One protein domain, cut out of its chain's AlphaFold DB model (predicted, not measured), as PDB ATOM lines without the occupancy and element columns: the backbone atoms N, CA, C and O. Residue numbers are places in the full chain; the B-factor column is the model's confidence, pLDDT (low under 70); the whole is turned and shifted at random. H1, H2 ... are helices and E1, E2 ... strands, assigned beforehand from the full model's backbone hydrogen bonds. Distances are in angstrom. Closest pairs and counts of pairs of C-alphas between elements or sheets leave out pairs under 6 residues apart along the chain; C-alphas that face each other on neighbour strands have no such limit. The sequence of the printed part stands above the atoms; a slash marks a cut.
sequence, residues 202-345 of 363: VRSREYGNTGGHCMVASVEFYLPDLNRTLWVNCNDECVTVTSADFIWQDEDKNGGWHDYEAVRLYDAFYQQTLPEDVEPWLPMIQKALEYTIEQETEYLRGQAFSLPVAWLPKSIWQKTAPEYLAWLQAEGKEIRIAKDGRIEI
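This is residues 202 to 345 of the 363 residues of an uncharacterized protein of Dehalobacter sp. 12DCB1 (UniProt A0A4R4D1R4). A twisted sheet of five strands, E1 to E5, has the long helix H2 across one face, and a small sheet, E6 to E8, packs on H2 from beyond, with H4 at the far end. At the opposite end a long loop reaches out between E4 and E5, and its residues 249 to 255 stick out free. The printed part has 144 residues, of mixed class, in the order E1 E2 E3 E4 E5 H1 H2 E6 H3 H4 E7 E8. The sheets, ordered E1 E2 E3 E4 E5 and E6 E7 E8, are antiparallel. The whole is compact, with a radius of gyration of the C-alphas of 16.4 A, yet elongated, spanning 56 by 34 by 26 A.

E1, residues 202 to 209, forms a hairpin with E2, residues 215 to 223, where N 206 and O 218 are within hydrogen-bond range at 2.9 A. E2 forms one with E3, residues 228 to 234, with N 221 and O 230 at 2.8 A. E3 forms one with E4, residues 238 to 243, with N 233 and O 240 at 2.8 A. E4 forms one with E5, residues 264 to 269, with N 241 and O 266 at 2.8 A. These strands are a meander, each the antiparallel neighbour of the one before. H1, residues 275 to 278, only grazes their sheet. H2, residues 282 to 299, is on one face in two layers, helix on sheet, at a height over the sheet of 8.3 A. It is over E1, E2 and E3, slantwise to the strands, at 42 degrees to E3 on the local plane; its closest C-alphas to E2 are Thr 292 and Ala 217, 5.2 A apart. E6, residues 305 to 308, is antiparallel to E7, residues 334 to 338, with N 305 and O 337 at 2.8 A. E7 forms a hairpin with E8, residues 342 to 344, with N 338 and O 342 at 2.8 A. H2 is on this sheet too, the closest C-alphas of H2 and E7 being Thr 297 and Ala 338, 6.0 A apart. H3, residues 314 to 317, is close but not clearly touching H2, with the closest C-alphas, Glu 290 and Ser 315, 7.8 A apart. H4, residues 322 to 330, is on the small sheet, its closest C-alphas to E7 being Leu 328 and Glu 334, 6.7 A apart. In H2 and H4 every O i to N i+4 pair is within hydrogen-bond range; H1 and H3 are too short for such a pair.

E1 begins at C-alpha 202, (5.598, -44.663, -7.145), and is 20.9 A long; E2 is 25.6 A and E3 19.8 A. H2 runs 25.0 A to C-alpha 299 at (-12.674, -33.029, -9.626). E8 ends at C-alpha 344, (-18.302, -34.852, 6.809).

The C-alphas farthest apart, those of Asp 252 and Glu 323, are 58.2 A apart. The printed part has no cut; the link E4 to E5, 20 residues, is long, and the other links are tight. The pLDDT is under 70 at residues 211 to 213 and 244 to 262.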
ATOM      1  N   VAL A 202       6.669 -45.238  -6.315       96.31
ATOM      2  CA  VAL A 202       5.598 -44.663  -7.145       96.31
ATOM      3  C   VAL A 202       6.246 -43.927  -8.317       96.31
ATOM      4  O   VAL A 202       6.986 -42.966  -8.095       96.31
ATOM      5  N   ARG A 203       5.980 -44.357  -9.553       94.56
ATOM      6  CA  ARG A 203       6.621 -43.806 -10.764       94.56
ATOM      7  C   ARG A 203       5.745 -42.828 -11.530       94.56
ATOM      8  O   ARG A 203       6.231 -41.780 -11.952       94.56
ATOM      9  N   SER A 204       4.460 -43.127 -11.651       93.00
ATOM     10  CA  SER A 204       3.482 -42.270 -12.313       93.00
ATOM     11  C   SER A 204       2.111 -42.389 -11.652       93.00
ATOM     12  O   SER A 204       1.850 -43.294 -10.854       93.00
ATOM     13  N   ARG A 205       1.276 -41.383 -11.905       94.75
ATOM     14  CA  ARG A 205      -0.063 -41.211 -11.345       94.75
ATOM     15  C   ARG A 205      -0.919 -40.513 -12.386       94.75
ATOM     16  O   ARG A 205      -0.530 -39.450 -12.870       94.75
ATOM     17  N   GLU A 206      -2.064 -41.091 -12.689       92.56
ATOM     18  CA  GLU A 206      -3.034 -40.547 -13.630       92.56
ATOM     19  C   GLU A 206      -4.428 -40.618 -13.016       92.56
ATOM     20  O   GLU A 206      -4.741 -41.534 -12.262       92.56
ATOM     21  N   TYR A 207      -5.272 -39.643 -13.330       92.38
ATOM     22  CA  TYR A 207      -6.673 -39.648 -12.940       92.38
ATOM     23  C   TYR A 207      -7.505 -39.252 -14.146       92.38
ATOM     24  O   TYR A 207      -7.288 -38.194 -14.743       92.38
ATOM     25  N   GLY A 208      -8.428 -40.120 -14.542       88.75
ATOM     26  CA  GLY A 208      -9.115 -39.953 -15.810       88.75
ATOM     27  C   GLY A 208     -10.348 -40.822 -15.962       88.75
ATOM     28  O   GLY A 208     -10.613 -41.728 -15.177       88.75
ATOM     29  N   ASN A 209     -11.117 -40.504 -16.998       82.94
ATOM     30  CA  ASN A 209     -12.302 -41.255 -17.376       82.94
ATOM     31  C   ASN A 209     -11.883 -42.470 -18.207       82.94
ATOM     32  O   ASN A 209     -11.352 -42.311 -19.307       82.94
ATOM     33  N   THR A 210     -12.142 -43.669 -17.696       76.00
ATOM     34  CA  THR A 210     -11.805 -44.942 -18.355       76.00
ATOM     35  C   THR A 210     -12.880 -45.408 -19.346       76.00
ATOM     36  O   THR A 210     -12.722 -46.434 -20.006       76.00
ATOM     37  N   GLY A 211     -13.955 -44.631 -19.504       67.12
ATOM     38  CA  GLY A 211     -15.128 -44.942 -20.316       67.12
ATOM     39  C   GLY A 211     -16.398 -44.967 -19.466       67.12
ATOM     40  O   GLY A 211     -16.369 -45.226 -18.268       67.12
ATOM     41  N   GLY A 212     -17.547 -44.646 -20.072       66.12
ATOM     42  CA  GLY A 212     -18.840 -44.709 -19.374       66.12
ATOM     43  C   GLY A 212     -18.997 -43.749 -18.184       66.12
ATOM     44  O   GLY A 212     -19.903 -43.951 -17.387       66.12
ATOM     45  N   HIS A 213     -18.155 -42.710 -18.078       68.62
ATOM     46  CA  HIS A 213     -18.089 -41.778 -16.938       68.62
ATOM     47  C   HIS A 213     -17.511 -42.366 -15.643       68.62
ATOM     48  O   HIS A 213     -17.614 -41.725 -14.601       68.62
ATOM     49  N   CYS A 214     -16.851 -43.524 -15.708       80.12
ATOM     50  CA  CYS A 214     -16.109 -44.059 -14.575       80.12
ATOM     51  C   CYS A 214     -14.782 -43.301 -14.431       80.12
ATOM     52  O   CYS A 214     -13.903 -43.396 -15.293       80.12
ATOM     53  N   MET A 215     -14.663 -42.501 -13.373       88.56
ATOM     54  CA  MET A 215     -13.415 -41.832 -13.024       88.56
ATOM     55  C   MET A 215     -12.559 -42.784 -12.195       88.56
ATOM     56  O   MET A 215     -13.046 -43.387 -11.245       88.56
ATOM     57  N   VAL A 216     -11.295 -42.944 -12.574       91.19
ATOM     58  CA  VAL A 216     -10.381 -43.882 -11.921       91.19
ATOM     59  C   VAL A 216      -9.033 -43.209 -11.740       91.19
ATOM     60  O   VAL A 216      -8.534 -42.539 -12.649       91.19
ATOM     61  N   ALA A 217      -8.437 -43.399 -10.565       93.62
ATOM     62  CA  ALA A 217      -7.039 -43.081 -10.342       93.62
ATOM     63  C   ALA A 217      -6.186 -44.318 -10.626       93.62
ATOM     64  O   ALA A 217      -6.415 -45.379 -10.049       93.62
ATOM     65  N   SER A 218      -5.194 -44.162 -11.490       93.69
ATOM     66  CA  SER A 218      -4.246 -45.193 -11.891       93.69
ATOM     67  C   SER A 218      -2.866 -44.811 -11.371       93.69
ATOM     68  O   SER A 218      -2.327 -43.758 -11.715       93.69
ATOM     69  N   VAL A 219      -2.292 -45.648 -10.511       95.44
ATOM     70  CA  VAL A 219      -0.988 -45.399  -9.889       95.44
ATOM     71  C   VAL A 219      -0.017 -46.511 -10.258       95.44
ATOM     72  O   VAL A 219      -0.297 -47.691 -10.050       95.44
ATOM     73  N   GLU A 220       1.134 -46.117 -10.792       94.62
ATOM     74  CA  GLU A 220       2.211 -47.016 -11.184       94.62
ATOM     75  C   GLU A 220       3.175 -47.237 -10.011       94.62
ATOM     76  O   GLU A 220       3.818 -46.299  -9.525       94.62
ATOM     77  N   PHE A 221       3.321 -48.496  -9.601       94.81
ATOM     78  CA  PHE A 221       4.227 -48.945  -8.550       94.81
ATOM     79  C   PHE A 221       5.311 -49.846  -9.127       94.81
ATOM     80  O   PHE A 221       5.032 -50.918  -9.652       94.81
ATOM     81  N   TYR A 222       6.567 -49.453  -8.984       93.50
ATOM     82  CA  TYR A 222       7.698 -50.325  -9.260       93.50
ATOM     83  C   TYR A 222       8.102 -51.097  -8.007       93.50
ATOM     84  O   TYR A 222       8.320 -50.503  -6.954       93.50
ATOM     85  N   LEU A 223       8.228 -52.418  -8.140       92.12
ATOM     86  CA  LEU A 223       8.666 -53.357  -7.113       92.12
ATOM     87  C   LEU A 223      10.136 -53.739  -7.359       92.12
ATOM     88  O   LEU A 223      10.407 -54.575  -8.230       92.12
ATOM     89  N   PRO A 224      11.106 -53.188  -6.602       90.69
ATOM     90  CA  PRO A 224      12.528 -53.450  -6.829       90.69
ATOM     91  C   PRO A 224      12.920 -54.916  -6.627       90.69
ATOM     92  O   PRO A 224      13.798 -55.413  -7.328       90.69
ATOM     93  N   ASP A 225      12.262 -55.623  -5.701       88.56
ATOM     94  CA  ASP A 225      12.547 -57.038  -5.412       88.56
ATOM     95  C   ASP A 225      12.182 -57.961  -6.582       88.56
ATOM     96  O   ASP A 225      12.814 -58.999  -6.780       88.56
ATOM     97  N   LEU A 226      11.182 -57.568  -7.375       85.12
ATOM     98  CA  LEU A 226      10.779 -58.283  -8.584       85.12
ATOM     99  C   LEU A 226      11.406 -57.691  -9.851       85.12
ATOM    100  O   LEU A 226      11.423 -58.360 -10.882       85.12
ATOM    101  N   ASN A 227      11.916 -56.457  -9.780       86.44
ATOM    102  CA  ASN A 227      12.233 -55.625 -10.938       86.44
ATOM    103  C   ASN A 227      11.051 -55.562 -11.926       86.44
ATOM    104  O   ASN A 227      11.209 -55.812 -13.120       86.44
ATOM    105  N   ARG A 228       9.860 -55.261 -11.403       85.56
ATOM    106  CA  ARG A 228       8.605 -55.200 -12.165       85.56
ATOM    107  C   ARG A 228       7.814 -53.967 -11.820       85.56
ATOM    108  O   ARG A 228       7.955 -53.434 -10.721       85.56
ATOM    109  N   THR A 229       6.934 -53.579 -12.725       88.56
ATOM    110  CA  THR A 229       5.957 -52.532 -12.467       88.56
ATOM    111  C   THR A 229       4.546 -53.121 -12.363       88.56
ATOM    112  O   THR A 229       4.185 -54.054 -13.080       88.56
ATOM    113  N   LEU A 230       3.744 -52.557 -11.466       90.62
ATOM    114  CA  LEU A 230       2.325 -52.822 -11.272       90.62
ATOM    115  C   LEU A 230       1.523 -51.537 -11.449       90.62
ATOM    116  O   LEU A 230       2.010 -50.452 -11.130       90.62
ATOM    117  N   TRP A 231       0.277 -51.672 -11.882       92.00
ATOM    118  CA  TRP A 231      -0.712 -50.604 -11.823       92.00
ATOM    119  C   TRP A 231      -1.763 -50.943 -10.781       92.00
ATOM    120  O   TRP A 231      -2.287 -52.056 -10.761       92.00
ATOM    121  N   VAL A 232      -2.101 -49.968  -9.944       94.75
ATOM    122  CA  VAL A 232      -3.268 -50.037  -9.066       94.75
ATOM    123  C   VAL A 232      -4.267 -48.996  -9.530       94.75
ATOM    124  O   VAL A 232      -3.942 -47.814  -9.631       94.75
ATOM    125  N   ASN A 233      -5.473 -49.461  -9.822       93.38
ATOM    126  CA  ASN A 233      -6.582 -48.661 -10.309       93.38
ATOM    127  C   ASN A 233      -7.651 -48.616  -9.220       93.38
ATOM    128  O   ASN A 233      -8.131 -49.671  -8.815       93.38
ATOM    129  N   CYS A 234      -8.005 -47.422  -8.750       93.12
ATOM    130  CA  CYS A 234      -8.955 -47.216  -7.657       93.12
ATOM    131  C   CYS A 234     -10.023 -46.187  -8.048       93.12
ATOM    132  O   CYS A 234      -9.692 -45.130  -8.594       93.12
ATOM    133  N   ASN A 235     -11.272 -46.468  -7.681       92.38
ATOM    134  CA  ASN A 235     -12.361 -45.492  -7.554       92.38
ATOM    135  C   ASN A 235     -12.973 -45.600  -6.139       92.38
ATOM    136  O   ASN A 235     -12.286 -46.067  -5.227       92.38
ATOM    137  N   ASP A 236     -14.213 -45.155  -5.945       90.44
ATOM    138  CA  ASP A 236     -14.977 -45.216  -4.691       90.44
ATOM    139  C   ASP A 236     -15.637 -46.581  -4.407       90.44
ATOM    140  O   ASP A 236     -15.999 -46.871  -3.268       90.44
ATOM    141  N   GLU A 237     -15.727 -47.469  -5.397       92.75
ATOM    142  CA  GLU A 237     -16.396 -48.771  -5.273       92.75
ATOM    143  C   GLU A 237     -15.416 -49.951  -5.176       92.75
ATOM    144  O   GLU A 237     -15.658 -50.926  -4.449       92.75
ATOM    145  N   CYS A 238     -14.318 -49.892  -5.931       93.81
ATOM    146  CA  CYS A 238     -13.424 -51.020  -6.132       93.81
ATOM    147  C   CYS A 238     -11.964 -50.632  -6.391       93.81
ATOM    148  O   CYS A 238     -11.590 -49.477  -6.632       93.81
ATOM    149  N   VAL A 239     -11.129 -51.668  -6.346       94.81
ATOM    150  CA  VAL A 239      -9.716 -51.628  -6.697       94.81
ATOM    151  C   VAL A 239      -9.365 -52.776  -7.632       94.81
ATOM    152  O   VAL A 239      -9.870 -53.892  -7.500       94.81
ATOM    153  N   THR A 240      -8.457 -52.523  -8.569       92.94
ATOM    154  CA  THR A 240      -7.854 -53.564  -9.401       92.94
ATOM    155  C   THR A 240      -6.351 -53.371  -9.524       92.94
ATOM    156  O   THR A 240      -5.871 -52.277  -9.822       92.94
ATOM    157  N   VAL A 241      -5.608 -54.461  -9.336       92.12
ATOM    158  CA  VAL A 241      -4.154 -54.534  -9.480       92.12
ATOM    159  C   VAL A 241      -3.818 -55.299 -10.756       92.12
ATOM    160  O   VAL A 241      -4.262 -56.435 -10.948       92.12
ATOM    161  N   THR A 242      -3.009 -54.699 -11.624       88.75
ATOM    162  CA  THR A 242      -2.575 -55.306 -12.887       88.75
ATOM    163  C   THR A 242      -1.057 -55.255 -13.048       88.75
ATOM    164  O   THR A 242      -0.373 -54.390 -12.498       88.75
ATOM    165  N   SER A 243      -0.506 -56.200 -13.812       83.69
ATOM    166  CA  SER A 243       0.905 -56.179 -14.211       83.69
ATOM    167  C   SER A 243       1.138 -55.127 -15.300       83.69
ATOM    168  O   SER A 243       0.431 -55.107 -16.307       83.69
ATOM    169  N   ALA A 244       2.131 -54.252 -15.114       67.19
ATOM    170  CA  ALA A 244       2.467 -53.180 -16.055       67.19
ATOM    171  C   ALA A 244       3.452 -53.600 -17.151       67.19
ATOM    172  O   ALA A 244       3.583 -52.908 -18.156       67.19
ATOM    173  N   ASP A 245       4.149 -54.727 -16.969       63.09
ATOM    174  CA  ASP A 245       5.137 -55.236 -17.932       63.09
ATOM    175  C   ASP A 245       4.482 -55.777 -19.219       63.09
ATOM    176  O   ASP A 245       5.153 -56.319 -20.105       63.09
ATOM    177  N   PHE A 246       3.159 -55.656 -19.336       57.56
ATOM    178  CA  PHE A 246       2.431 -55.966 -20.548       57.56
ATOM    179  C   PHE A 246       2.657 -54.857 -21.581       57.56
ATOM    180  O   PHE A 246       2.072 -53.776 -21.528       57.56
ATOM    181  N   ILE A 247       3.552 -55.126 -22.530       42.88
ATOM    182  CA  ILE A 247       3.881 -54.188 -23.603       42.88
ATOM    183  C   ILE A 247       2.719 -54.152 -24.602       42.88
ATOM    184  O   ILE A 247       2.508 -55.106 -25.354       42.88
ATOM    185  N   TRP A 248       2.011 -53.018 -24.633       45.38
ATOM    186  CA  TRP A 248       1.208 -52.570 -25.772       45.38
ATOM    187  C   TRP A 248       2.043 -52.693 -27.051       45.38
ATOM    188  O   TRP A 248       3.043 -51.993 -27.213       45.38
ATOM    189  N   GLN A 249       1.657 -53.573 -27.970       39.97
ATOM    190  CA  GLN A 249       2.086 -53.435 -29.359       39.97
ATOM    191  C   GLN A 249       0.935 -52.812 -30.127       39.97
ATOM    192  O   GLN A 249       0.033 -53.513 -30.579       39.97
ATOM    193  N   ASP A 250       0.976 -51.489 -30.241       36.88
ATOM    194  CA  ASP A 250       0.171 -50.777 -31.220       36.88
ATOM    195  C   ASP A 250       0.902 -50.813 -32.570       36.88
ATOM    196  O   ASP A 250       2.092 -50.506 -32.630       36.88
ATOM    197  N   GLU A 251       0.214 -51.284 -33.616       43.06
ATOM    198  CA  GLU A 251       0.007 -50.524 -34.867       43.06
ATOM    199  C   GLU A 251      -0.669 -51.334 -35.992       43.06
ATOM    200  O   GLU A 251      -1.195 -50.722 -36.909       43.06
ATOM    201  N   ASP A 252      -0.783 -52.668 -35.942       39.78
ATOM    202  CA  ASP A 252      -1.369 -53.415 -37.076       39.78
ATOM    203  C   ASP A 252      -2.071 -54.725 -36.679       39.78
ATOM    204  O   ASP A 252      -1.537 -55.806 -36.943       39.78
ATOM    205  N   LYS A 253      -3.275 -54.650 -36.080       37.97
ATOM    206  CA  LYS A 253      -4.408 -55.608 -36.238       37.97
ATOM    207  C   LYS A 253      -5.475 -55.417 -35.154       37.97
ATOM    208  O   LYS A 253      -5.233 -55.711 -33.996       37.97
ATOM    209  N   ASN A 254      -6.678 -55.021 -35.575       32.09
ATOM    210  CA  ASN A 254      -7.981 -55.306 -34.954       32.09
ATOM    211  C   ASN A 254      -7.999 -55.687 -33.456       32.09
ATOM    212  O   ASN A 254      -7.981 -56.873 -33.122       32.09
ATOM    213  N   GLY A 255      -8.229 -54.694 -32.595       30.36
ATOM    214  CA  GLY A 255      -8.827 -54.891 -31.272       30.36
ATOM    215  C   GLY A 255      -7.988 -54.331 -30.132       30.36
ATOM    216  O   GLY A 255      -6.944 -54.882 -29.801       30.36
ATOM    217  N   GLY A 256      -8.493 -53.269 -29.497       38.03
ATOM    218  CA  GLY A 256      -8.063 -52.891 -28.151       38.03
ATOM    219  C   GLY A 256      -8.268 -54.038 -27.155       38.03
ATOM    220  O   GLY A 256      -8.986 -54.987 -27.459       38.03
ATOM    221  N   TRP A 257      -7.621 -53.930 -25.989       40.06
ATOM    222  CA  TRP A 257      -7.681 -54.878 -24.867       40.06
ATOM    223  C   TRP A 257      -7.757 -56.348 -25.314       40.06
ATOM    224  O   TRP A 257      -8.834 -56.938 -25.404       40.06
ATOM    225  N   HIS A 258      -6.609 -56.986 -25.553       45.81
ATOM    226  CA  HIS A 258      -6.547 -58.442 -25.417       45.81
ATOM    227  C   HIS A 258      -6.709 -58.776 -23.929       45.81
ATOM    228  O   HIS A 258      -5.733 -58.845 -23.200       45.81
ATOM    229  N   ASP A 259      -7.982 -58.852 -23.531       55.25
ATOM    230  CA  ASP A 259      -8.571 -59.150 -22.226       55.25
ATOM    231  C   ASP A 259      -7.880 -58.493 -21.017       55.25
ATOM    232  O   ASP A 259      -6.809 -58.907 -20.587       55.25
ATOM    233  N   TYR A 260      -8.518 -57.485 -20.412       59.19
ATOM    234  CA  TYR A 260      -8.070 -56.895 -19.139       59.19
ATOM    235  C   TYR A 260      -7.841 -57.970 -18.056       59.19
ATOM    236  O   TYR A 260      -6.941 -57.845 -17.224       59.19
ATOM    237  N   GLU A 261      -8.579 -59.082 -18.135       63.81
ATOM    238  CA  GLU A 261      -8.408 -60.269 -17.292       63.81
ATOM    239  C   GLU A 261      -7.035 -60.948 -17.433       63.81
ATOM    240  O   GLU A 261      -6.570 -61.600 -16.503       63.81
ATOM    241  N   ALA A 262      -6.352 -60.804 -18.572       63.81
ATOM    242  CA  ALA A 262      -5.076 -61.470 -18.831       63.81
ATOM    243  C   ALA A 262      -3.898 -60.854 -18.060       63.81
ATOM    244  O   ALA A 262      -2.884 -61.523 -17.861       63.81
ATOM    245  N   VAL A 263      -4.029 -59.597 -17.628       73.19
ATOM    246  CA  VAL A 263      -3.015 -58.863 -16.848       73.19
ATOM    247  C   VAL A 263      -3.452 -58.590 -15.415       73.19
ATOM    248  O   VAL A 263      -2.673 -58.040 -14.630       73.19
ATOM    249  N   ARG A 264      -4.692 -58.954 -15.075       84.00
ATOM    250  CA  ARG A 264      -5.267 -58.778 -13.751       84.00
ATOM    251  C   ARG A 264      -4.611 -59.739 -12.768       84.00
ATOM    252  O   ARG A 264      -4.653 -60.953 -12.933       84.00
ATOM    253  N   LEU A 265      -3.998 -59.166 -11.739       86.25
ATOM    254  CA  LEU A 265      -3.410 -59.910 -10.629       86.25
ATOM    255  C   LEU A 265      -4.407 -60.052  -9.482       86.25
ATOM    256  O   LEU A 265      -4.401 -61.068  -8.791       86.25
ATOM    257  N   TYR A 266      -5.239 -59.029  -9.276       88.69
ATOM    258  CA  TYR A 266      -6.199 -58.979  -8.184       88.69
ATOM    259  C   TYR A 266      -7.287 -57.936  -8.442       88.69
ATOM    260  O   TYR A 266      -7.000 -56.882  -9.010       88.69
ATOM    261  N   ASP A 267      -8.502 -58.187  -7.965       91.88
ATOM    262  CA  ASP A 267      -9.573 -57.197  -7.857       91.88
ATOM    263  C   ASP A 267     -10.383 -57.401  -6.576       91.88
ATOM    264  O   ASP A 267     -10.506 -58.519  -6.075       91.88
ATOM    265  N   ALA A 268     -10.916 -56.305  -6.040       92.00
ATOM    266  CA  ALA A 268     -11.782 -56.321  -4.870       92.00
ATOM    267  C   ALA A 268     -12.784 -55.167  -4.902       92.00
ATOM    268  O   ALA A 268     -12.480 -54.070  -5.374       92.00
ATOM    269  N   PHE A 269     -13.958 -55.411  -4.324       94.38
ATOM    270  CA  PHE A 269     -14.952 -54.385  -4.020       94.38
ATOM    271  C   PHE A 269     -14.870 -54.053  -2.535       94.38
ATOM    272  O   PHE A 269     -14.945 -54.955  -1.698       94.38
ATOM    273  N   TYR A 270     -14.764 -52.772  -2.183       94.06
ATOM    274  CA  TYR A 270     -14.494 -52.377  -0.794       94.06
ATOM    275  C   TYR A 270     -15.588 -52.822   0.185       94.06
ATOM    276  O   TYR A 270     -15.309 -53.085   1.352       94.06
ATOM    277  N   GLN A 271     -16.831 -52.941  -0.289       91.81
ATOM    278  CA  GLN A 271     -17.969 -53.404   0.512       91.81
ATOM    279  C   GLN A 271     -17.987 -54.923   0.747       91.81
ATOM    280  O   GLN A 271     -18.703 -55.396   1.628       91.81
ATOM    281  N   GLN A 272     -17.246 -55.699  -0.049       93.31
ATOM    282  CA  GLN A 272     -17.280 -57.167  -0.037       93.31
ATOM    283  C   GLN A 272     -15.984 -57.795   0.485       93.31
ATOM    284  O   GLN A 272     -15.954 -58.996   0.751       93.31
ATOM    285  N   THR A 273     -14.923 -57.004   0.618       93.12
ATOM    286  CA  THR A 273     -13.580 -57.485   0.940       93.12
ATOM    287  C   THR A 273     -12.986 -56.663   2.073       93.12
ATOM    288  O   THR A 273     -13.111 -55.436   2.084       93.12
ATOM    289  N   LEU A 274     -12.333 -57.329   3.026       92.00
ATOM    290  CA  LEU A 274     -11.620 -56.654   4.104       92.00
ATOM    291  C   LEU A 274     -10.177 -56.330   3.681       92.00
ATOM    292  O   LEU A 274      -9.593 -57.073   2.890       92.00
ATOM    293  N   PRO A 275      -9.569 -55.250   4.201       91.19
ATOM    294  CA  PRO A 275      -8.183 -54.893   3.893       91.19
ATOM    295  C   PRO A 275      -7.174 -56.023   4.154       91.19
ATOM    296  O   PRO A 275      -6.216 -56.181   3.406       91.19
ATOM    297  N   GLU A 276      -7.371 -56.833   5.191       89.12
ATOM    298  CA  GLU A 276      -6.500 -57.975   5.495       89.12
ATOM    299  C   GLU A 276      -6.536 -59.087   4.432       89.12
ATOM    300  O   GLU A 276      -5.557 -59.818   4.285       89.12
ATOM    301  N   ASP A 277      -7.621 -59.187   3.659       90.69
ATOM    302  CA  ASP A 277      -7.801 -60.209   2.620       90.69
ATOM    303  C   ASP A 277      -7.133 -59.823   1.291       90.69
ATOM    304  O   ASP A 277      -7.158 -60.600   0.332       90.69
ATOM    305  N   VAL A 278      -6.556 -58.617   1.211       90.19
ATOM    306  CA  VAL A 278      -5.965 -58.089  -0.030       90.19
ATOM    307  C   VAL A 278      -4.443 -58.058  -0.004       90.19
ATOM    308  O   VAL A 278      -3.818 -57.564  -0.942       90.19
ATOM    309  N   GLU A 279      -3.816 -58.589   1.047       89.38
ATOM    310  CA  GLU A 279      -2.366 -58.788   1.068       89.38
ATOM    311  C   GLU A 279      -1.924 -59.674  -0.115       89.38
ATOM    312  O   GLU A 279      -2.600 -60.649  -0.453       89.38
ATOM    313  N   PRO A 280      -0.806 -59.351  -0.791       91.12
ATOM    314  CA  PRO A 280       0.243 -58.386  -0.430       91.12
ATOM    315  C   PRO A 280      -0.019 -56.950  -0.936       91.12
ATOM    316  O   PRO A 280       0.871 -56.101  -0.919       91.12
ATOM    317  N   TRP A 281      -1.188 -56.681  -1.519       93.19
ATOM    318  CA  TRP A 281      -1.437 -55.462  -2.292       93.19
ATOM    319  C   TRP A 281      -1.777 -54.253  -1.429       93.19
ATOM    320  O   TRP A 281      -1.658 -53.114  -1.892       93.19
ATOM    321  N   LEU A 282      -2.181 -54.489  -0.181       94.06
ATOM    322  CA  LEU A 282      -2.749 -53.481   0.705       94.06
ATOM    323  C   LEU A 282      -1.911 -52.190   0.793       94.06
ATOM    324  O   LEU A 282      -2.500 -51.119   0.635       94.06
ATOM    325  N   PRO A 283      -0.571 -52.210   0.964       94.81
ATOM    326  CA  PRO A 283       0.206 -50.970   1.058       94.81
ATOM    327  C   PRO A 283       0.139 -50.092  -0.200       94.81
ATOM    328  O   PRO A 283       0.064 -48.863  -0.102       94.81
ATOM    329  N   MET A 284       0.134 -50.708  -1.385       95.38
ATOM    330  CA  MET A 284       0.011 -49.997  -2.662       95.38
ATOM    331  C   MET A 284      -1.421 -49.505  -2.878       95.38
ATOM    332  O   MET A 284      -1.615 -48.366  -3.296       95.38
ATOM    333  N   ILE A 285      -2.424 -50.311  -2.515       95.81
ATOM    334  CA  ILE A 285      -3.835 -49.908  -2.573       95.81
ATOM    335  C   ILE A 285      -4.096 -48.709  -1.661       95.81
ATOM    336  O   ILE A 285      -4.706 -47.736  -2.090       95.81
ATOM    337  N   GLN A 286      -3.562 -48.711  -0.440       94.88
ATOM    338  CA  GLN A 286      -3.647 -47.578   0.484       94.88
ATOM    339  C   GLN A 286      -3.050 -46.301  -0.128       94.88
ATOM    340  O   GLN A 286      -3.637 -45.228  -0.008       94.88
ATOM    341  N   LYS A 287      -1.912 -46.403  -0.829       95.31
ATOM    342  CA  LYS A 287      -1.300 -45.262  -1.531       95.31
ATOM    343  C   LYS A 287      -2.113 -44.790  -2.733       95.31
ATOM    344  O   LYS A 287      -2.196 -43.584  -2.957       95.31
ATOM    345  N   ALA A 288      -2.696 -45.715  -3.489       95.75
ATOM    346  CA  ALA A 288      -3.566 -45.386  -4.609       95.75
ATOM    347  C   ALA A 288      -4.845 -44.691  -4.125       95.75
ATOM    348  O   ALA A 288      -5.161 -43.620  -4.626       95.75
ATOM    349  N   LEU A 289      -5.490 -45.210  -3.075       95.56
ATOM    350  CA  LEU A 289      -6.665 -44.613  -2.436       95.56
ATOM    351  C   LEU A 289      -6.415 -43.188  -1.929       95.56
ATOM    352  O   LEU A 289      -7.265 -42.325  -2.123       95.56
ATOM    353  N   GLU A 290      -5.259 -42.907  -1.314       94.44
ATOM    354  CA  GLU A 290      -4.903 -41.532  -0.915       94.44
ATOM    355  C   GLU A 290      -4.947 -40.571  -2.109       94.44
ATOM    356  O   GLU A 290      -5.502 -39.477  -2.005       94.44
ATOM    357  N   TYR A 291      -4.389 -40.996  -3.244       95.50
ATOM    358  CA  TYR A 291      -4.394 -40.214  -4.474       95.50
ATOM    359  C   TYR A 291      -5.796 -40.128  -5.096       95.50
ATOM    360  O   TYR A 291      -6.197 -39.042  -5.508       95.50
ATOM    361  N   THR A 292      -6.570 -41.219  -5.112       95.06
ATOM    362  CA  THR A 292      -7.957 -41.232  -5.605       95.06
ATOM    363  C   THR A 292      -8.819 -40.228  -4.854       95.06
ATOM    364  O   THR A 292      -9.436 -39.373  -5.479       95.06
ATOM    365  N   ILE A 293      -8.802 -40.269  -3.520       94.00
ATOM    366  CA  ILE A 293      -9.587 -39.362  -2.674       94.00
ATOM    367  C   ILE A 293      -9.213 -37.901  -2.956       94.00
ATOM    368  O   ILE A 293     -10.093 -37.046  -3.082       94.00
ATOM    369  N   GLU A 294      -7.917 -37.599  -3.074       92.88
ATOM    370  CA  GLU A 294      -7.433 -36.252  -3.397       92.88
ATOM    371  C   GLU A 294      -7.954 -35.771  -4.760       92.88
ATOM    372  O   GLU A 294      -8.496 -34.670  -4.859       92.88
ATOM    373  N   GLN A 295      -7.816 -36.587  -5.807       93.38
ATOM    374  CA  GLN A 295      -8.210 -36.192  -7.159       93.38
ATOM    375  C   GLN A 295      -9.722 -36.113  -7.332       93.38
ATOM    376  O   GLN A 295     -10.228 -35.176  -7.951       93.38
ATOM    377  N   GLU A 296     -10.459 -37.068  -6.778       91.56
ATOM    378  CA  GLU A 296     -11.897 -37.153  -6.966       91.56
ATOM    379  C   GLU A 296     -12.633 -36.029  -6.245       91.56
ATOM    380  O   GLU A 296     -13.491 -35.376  -6.840       91.56
ATOM    381  N   THR A 297     -12.228 -35.704  -5.014       90.31
ATOM    382  CA  THR A 297     -12.810 -34.575  -4.270       90.31
ATOM    383  C   THR A 297     -12.444 -33.207  -4.863       90.31
ATOM    384  O   THR A 297     -13.197 -32.242  -4.694       90.31
ATOM    385  N   GLU A 298     -11.323 -33.100  -5.588       89.75
ATOM    386  CA  GLU A 298     -10.971 -31.904  -6.364       89.75
ATOM    387  C   GLU A 298     -11.786 -31.806  -7.664       89.75
ATOM    388  O   GLU A 298     -12.245 -30.720  -8.038       89.75
ATOM    389  N   TYR A 299     -11.977 -32.937  -8.346       85.56
ATOM    390  CA  TYR A 299     -12.674 -33.029  -9.626       85.56
ATOM    391  C   TYR A 299     -14.189 -32.841  -9.472       85.56
ATOM    392  O   TYR A 299     -14.783 -31.977 -10.125       85.56
ATOM    393  N   LEU A 300     -14.819 -33.589  -8.563       80.06
ATOM    394  CA  LEU A 300     -16.251 -33.543  -8.259       80.06
ATOM    395  C   LEU A 300     -16.543 -32.485  -7.191       80.06
ATOM    396  O   LEU A 300     -17.037 -32.781  -6.106       80.06
ATOM    397  N   ARG A 301     -16.212 -31.223  -7.486       74.19
ATOM    398  CA  ARG A 301     -16.322 -30.099  -6.537       74.19
ATOM    399  C   ARG A 301     -17.640 -30.114  -5.751       74.19
ATOM    400  O   ARG A 301     -18.707 -29.863  -6.309       74.19
ATOM    401  N   GLY A 302     -17.534 -30.313  -4.438       73.12
ATOM    402  CA  GLY A 302     -18.673 -30.309  -3.514       73.12
ATOM    403  C   GLY A 302     -19.323 -31.674  -3.280       73.12
ATOM    404  O   GLY A 302     -20.262 -31.747  -2.493       73.12
ATOM    405  N   GLN A 303     -18.831 -32.741  -3.913       85.06
ATOM    406  CA  GLN A 303     -19.159 -34.118  -3.561       85.06
ATOM    407  C   GLN A 303     -18.054 -34.700  -2.677       85.06
ATOM    408  O   GLN A 303     -16.865 -34.452  -2.883       85.06
ATOM    409  N   ALA A 304     -18.469 -35.437  -1.652       89.50
ATOM    410  CA  ALA A 304     -17.567 -36.177  -0.787       89.50
ATOM    411  C   ALA A 304     -17.345 -37.579  -1.355       89.50
ATOM    412  O   ALA A 304     -18.299 -38.210  -1.810       89.50
ATOM    413  N   PHE A 305     -16.108 -38.054  -1.268       93.56
ATOM    414  CA  PHE A 305     -15.738 -39.432  -1.551       93.56
ATOM    415  C   PHE A 305     -16.288 -40.339  -0.447       93.56
ATOM    416  O   PHE A 305     -16.139 -40.017   0.736       93.56
ATOM    417  N   SER A 306     -16.930 -41.441  -0.825       94.06
ATOM    418  CA  SER A 306     -17.487 -42.419   0.113       94.06
ATOM    419  C   SER A 306     -16.590 -43.646   0.158       94.06
ATOM    420  O   SER A 306     -16.121 -44.103  -0.878       94.06
ATOM    421  N   LEU A 307     -16.305 -44.160   1.351       95.06
ATOM    422  CA  LEU A 307     -15.486 -45.361   1.506       95.06
ATOM    423  C   LEU A 307     -15.868 -46.108   2.787       95.06
ATOM    424  O   LEU A 307     -16.121 -45.467   3.812       95.06
ATOM    425  N   PRO A 308     -15.856 -47.449   2.813       95.19
ATOM    426  CA  PRO A 308     -15.951 -48.182   4.067       95.19
ATOM    427  C   PRO A 308     -14.803 -47.811   5.016       95.19
ATOM    428  O   PRO A 308     -13.643 -47.731   4.612       95.19
ATOM    429  N   VAL A 309     -15.107 -47.628   6.306       94.00
ATOM    430  CA  VAL A 309     -14.128 -47.181   7.323       94.00
ATOM    431  C   VAL A 309     -12.884 -48.076   7.379       94.00
ATOM    432  O   VAL A 309     -11.782 -47.574   7.589       94.00
ATOM    433  N   ALA A 310     -13.044 -49.382   7.150       92.62
ATOM    434  CA  ALA A 310     -11.941 -50.343   7.142       92.62
ATOM    435  C   ALA A 310     -10.859 -50.000   6.101       92.62
ATOM    436  O   ALA A 310      -9.678 -50.223   6.341       92.62
ATOM    437  N   TRP A 311     -11.250 -49.409   4.973       94.56
ATOM    438  CA  TRP A 311     -10.355 -49.073   3.866       94.56
ATOM    439  C   TRP A 311      -9.718 -47.687   3.987       94.56
ATOM    440  O   TRP A 311      -8.875 -47.324   3.165       94.56
ATOM    441  N   LEU A 312     -10.080 -46.915   5.014       92.81
ATOM    442  CA  LEU A 312      -9.640 -45.537   5.187       92.81
ATOM    443  C   LEU A 312      -8.107 -45.433   5.256       92.81
ATOM    444  O   LEU A 312      -7.501 -46.002   6.170       92.81
ATOM    445  N   PRO A 313      -7.468 -44.647   4.366       92.19
ATOM    446  CA  PRO A 313      -6.036 -44.449   4.441       92.19
ATOM    447  C   PRO A 313      -5.561 -43.889   5.774       92.19
ATOM    448  O   PRO A 313      -6.166 -42.970   6.334       92.19
ATOM    449  N   LYS A 314      -4.422 -44.387   6.268       87.69
ATOM    450  CA  LYS A 314      -3.868 -43.993   7.577       87.69
ATOM    451  C   LYS A 314      -3.696 -42.476   7.734       87.69
ATOM    452  O   LYS A 314      -3.912 -41.946   8.823       87.69
ATOM    453  N   SER A 315      -3.331 -41.774   6.661       87.31
ATOM    454  CA  SER A 315      -3.176 -40.311   6.644       87.31
ATOM    455  C   SER A 315      -4.486 -39.543   6.876       87.31
ATOM    456  O   SER A 315      -4.452 -38.411   7.362       87.31
ATOM    457  N   ILE A 316      -5.632 -40.152   6.560       87.12
ATOM    458  CA  ILE A 316      -6.976 -39.597   6.767       87.12
ATOM    459  C   ILE A 316      -7.554 -40.093   8.093       87.12
ATOM    460  O   ILE A 316      -8.127 -39.308   8.849       87.12
ATOM    461  N   TRP A 317      -7.324 -41.365   8.430       88.25
ATOM    462  CA  TRP A 317      -7.709 -41.949   9.714       88.25
ATOM    463  C   TRP A 317      -7.213 -41.097  10.891       88.25
ATOM    464  O   TRP A 317      -7.987 -40.746  11.775       88.25
ATOM    465  N   GLN A 318      -5.953 -40.646  10.846       86.38
ATOM    466  CA  GLN A 318      -5.344 -39.804  11.887       86.38
ATOM    467  C   GLN A 318      -5.978 -38.411  12.045       86.38
ATOM    468  O   GLN A 318      -5.759 -37.756  13.062       86.38
ATOM    469  N   LYS A 319      -6.744 -37.941  11.054       85.25
ATOM    470  CA  LYS A 319      -7.449 -36.650  11.092       85.25
ATOM    471  C   LYS A 319      -8.853 -36.762  11.697       85.25
ATOM    472  O   LYS A 319      -9.537 -35.748  11.814       85.25
ATOM    473  N   THR A 320      -9.285 -37.970  12.058       87.00
ATOM    474  CA  THR A 320     -10.667 -38.271  12.441       87.00
ATOM    475  C   THR A 320     -10.734 -38.822  13.860       87.00
ATOM    476  O   THR A 320      -9.863 -39.575  14.287       87.00
ATOM    477  N   ALA A 321     -11.775 -38.448  14.602       89.62
ATOM    478  CA  ALA A 321     -11.987 -38.923  15.963       89.62
ATOM    479  C   ALA A 321     -12.247 -40.449  15.988       89.62
ATOM    480  O   ALA A 321     -13.169 -40.901  15.296       89.62
ATOM    481  N   PRO A 322     -11.489 -41.253  16.763       90.06
ATOM    482  CA  PRO A 322     -11.654 -42.709  16.804       90.06
ATOM    483  C   PRO A 322     -13.067 -43.162  17.186       90.06
ATOM    484  O   PRO A 322     -13.575 -44.134  16.634       90.06
ATOM    485  N   GLU A 323     -13.729 -42.436  18.089       92.75
ATOM    486  CA  GLU A 323     -15.109 -42.697  18.502       92.75
ATOM    487  C   GLU A 323     -16.116 -42.566  17.349       92.75
ATOM    488  O   GLU A 323     -17.053 -43.360  17.258       92.75
ATOM    489  N   TYR A 324     -15.893 -41.622  16.432       93.50
ATOM    490  CA  TYR A 324     -16.751 -41.428  15.265       93.50
ATOM    491  C   TYR A 324     -16.558 -42.552  14.245       93.50
ATOM    492  O   TYR A 324     -17.532 -43.091  13.724       93.50
ATOM    493  N   LEU A 325     -15.307 -42.956  14.007       93.00
ATOM    494  CA  LEU A 325     -14.990 -44.081  13.126       93.00
ATOM    495  C   LEU A 325     -15.589 -45.393  13.648       93.00
ATOM    496  O   LEU A 325     -16.187 -46.143  12.878       93.00
ATOM    497  N   ALA A 326     -15.478 -45.644  14.956       92.88
ATOM    498  CA  ALA A 326     -16.068 -46.816  15.595       92.88
ATOM    499  C   ALA A 326     -17.601 -46.824  15.481       92.88
ATOM    500  O   ALA A 326     -18.192 -47.871  15.225       92.88
ATOM    501  N   TRP A 327     -18.243 -45.660  15.629       95.19
ATOM    502  CA  TRP A 327     -19.686 -45.526  15.437       95.19
ATOM    503  C   TRP A 327     -20.106 -45.803  13.987       95.19
ATOM    504  O   TRP A 327     -21.006 -46.611  13.772       95.19
ATOM    505  N   LEU A 328     -19.429 -45.214  12.992       95.31
ATOM    506  CA  LEU A 328     -19.711 -45.480  11.575       95.31
ATOM    507  C   LEU A 328     -19.607 -46.975  11.252       95.31
ATOM    508  O   LEU A 328     -20.491 -47.533  10.608       95.31
ATOM    509  N   GLN A 329     -18.557 -47.633  11.750       92.00
ATOM    510  CA  GLN A 329     -18.348 -49.061  11.542       92.00
ATOM    511  C   GLN A 329     -19.448 -49.913  12.194       92.00
ATOM    512  O   GLN A 329     -19.908 -50.873  11.579       92.00
ATOM    513  N   ALA A 330     -19.905 -49.560  13.401       92.50
ATOM    514  CA  ALA A 330     -20.995 -50.261  14.085       92.50
ATOM    515  C   ALA A 330     -22.349 -50.106  13.370       92.50
ATOM    516  O   ALA A 330     -23.137 -51.048  13.334       92.50
ATOM    517  N   GLU A 331     -22.597 -48.941  12.771       93.06
ATOM    518  CA  GLU A 331     -23.810 -48.647  11.997       93.06
ATOM    519  C   GLU A 331     -23.740 -49.158  10.545       93.06
ATOM    520  O   GLU A 331     -24.703 -49.012   9.793       93.06
ATOM    521  N   GLY A 332     -22.608 -49.738  10.122       90.31
ATOM    522  CA  GLY A 332     -22.397 -50.177   8.740       90.31
ATOM    523  C   GLY A 332     -22.397 -49.022   7.732       90.31
ATOM    524  O   GLY A 332     -22.784 -49.209   6.580       90.31
ATOM    525  N   LYS A 333     -22.008 -47.821   8.171       92.44
ATOM    526  CA  LYS A 333     -21.961 -46.609   7.351       92.44
ATOM    527  C   LYS A 333     -20.569 -46.376   6.773       92.44
ATOM    528  O   LYS A 333     -19.549 -46.653   7.404       92.44
ATOM    529  N   GLU A 334     -20.543 -45.800   5.579       94.38
ATOM    530  CA  GLU A 334     -19.317 -45.335   4.938       94.38
ATOM    531  C   GLU A 334     -18.907 -43.958   5.467       94.38
ATOM    532  O   GLU A 334     -19.741 -43.132   5.848       94.38
ATOM    533  N   ILE A 335     -17.600 -43.704   5.490       94.81
ATOM    534  CA  ILE A 335     -17.068 -42.384   5.803       94.81
ATOM    535  C   ILE A 335     -17.140 -41.499   4.563       94.81
ATOM    536  O   ILE A 335     -16.768 -41.907   3.466       94.81
ATOM    537  N   ARG A 336     -17.591 -40.258   4.761       95.00
ATOM    538  CA  ARG A 336     -17.652 -39.228   3.724       95.00
ATOM    539  C   ARG A 336     -16.476 -38.270   3.866       95.00
ATOM    540  O   ARG A 336     -16.325 -37.605   4.895       95.00
ATOM    541  N   ILE A 337     -15.648 -38.200   2.833       94.38
ATOM    542  CA  ILE A 337     -14.401 -37.441   2.808       94.38
ATOM    543  C   ILE A 337     -14.531 -36.327   1.771       94.38
ATOM    544  O   ILE A 337     -14.591 -36.574   0.572       94.38
ATOM    545  N   ALA A 338     -14.590 -35.085   2.229       91.75
ATOM    546  CA  ALA A 338     -14.575 -33.909   1.374       91.75
ATOM    547  C   ALA A 338     -13.135 -33.490   1.025       91.75
ATOM    548  O   ALA A 338     -12.153 -34.016   1.561       91.75
ATOM    549  N   LYS A 339     -13.030 -32.475   0.160       88.88
ATOM    550  CA  LYS A 339     -11.769 -31.834  -0.233       88.88
ATOM    551  C   LYS A 339     -10.847 -31.556   0.968       88.88
ATOM    552  O   LYS A 339     -11.310 -31.247   2.070       88.88
ATOM    553  N   ASP A 340      -9.541 -31.689   0.730       85.12
ATOM    554  CA  ASP A 340      -8.447 -31.582   1.711       85.12
ATOM    555  C   ASP A 340      -8.459 -32.676   2.806       85.12
ATOM    556  O   ASP A 340      -7.734 -32.608   3.809       85.12
ATOM    557  N   GLY A 341      -9.262 -33.729   2.610       84.75
ATOM    558  CA  GLY A 341      -9.433 -34.828   3.560       84.75
ATOM    559  C   GLY A 341     -10.295 -34.453   4.767       84.75
ATOM    560  O   GLY A 341     -10.131 -35.035   5.839       84.75
ATOM    561  N   ARG A 342     -11.169 -33.447   4.628       89.06
ATOM    562  CA  ARG A 342     -12.108 -33.034   5.677       89.06
ATOM    563  C   ARG A 342     -13.236 -34.053   5.784       89.06
ATOM    564  O   ARG A 342     -13.919 -34.312   4.801       89.06
ATOM    565  N   ILE A 343     -13.488 -34.567   6.981       92.19
ATOM    566  CA  ILE A 343     -14.577 -35.521   7.199       92.19
ATOM    567  C   ILE A 343     -15.911 -34.793   7.339       92.19
ATOM    568  O   ILE A 343     -16.033 -33.839   8.113       92.19
ATOM    569  N   GLU A 344     -16.915 -35.255   6.599       92.62
ATOM    570  CA  GLU A 344     -18.302 -34.852   6.809       92.62
ATOM    571  C   GLU A 344     -18.897 -35.719   7.922       92.62
ATOM    572  O   GLU A 344     -19.002 -36.941   7.799       92.62
ATOM    573  N   ILE A 345     -19.233 -35.081   9.044       92.06
ATOM    574  CA  ILE A 345     -19.872 -35.758  10.172       92.06
ATOM    575  C   ILE A 345     -21.335 -36.020   9.817       92.06
ATOM    576  O   ILE A 345     -22.062 -35.094   9.463       92.06
TER     577      ILE A 345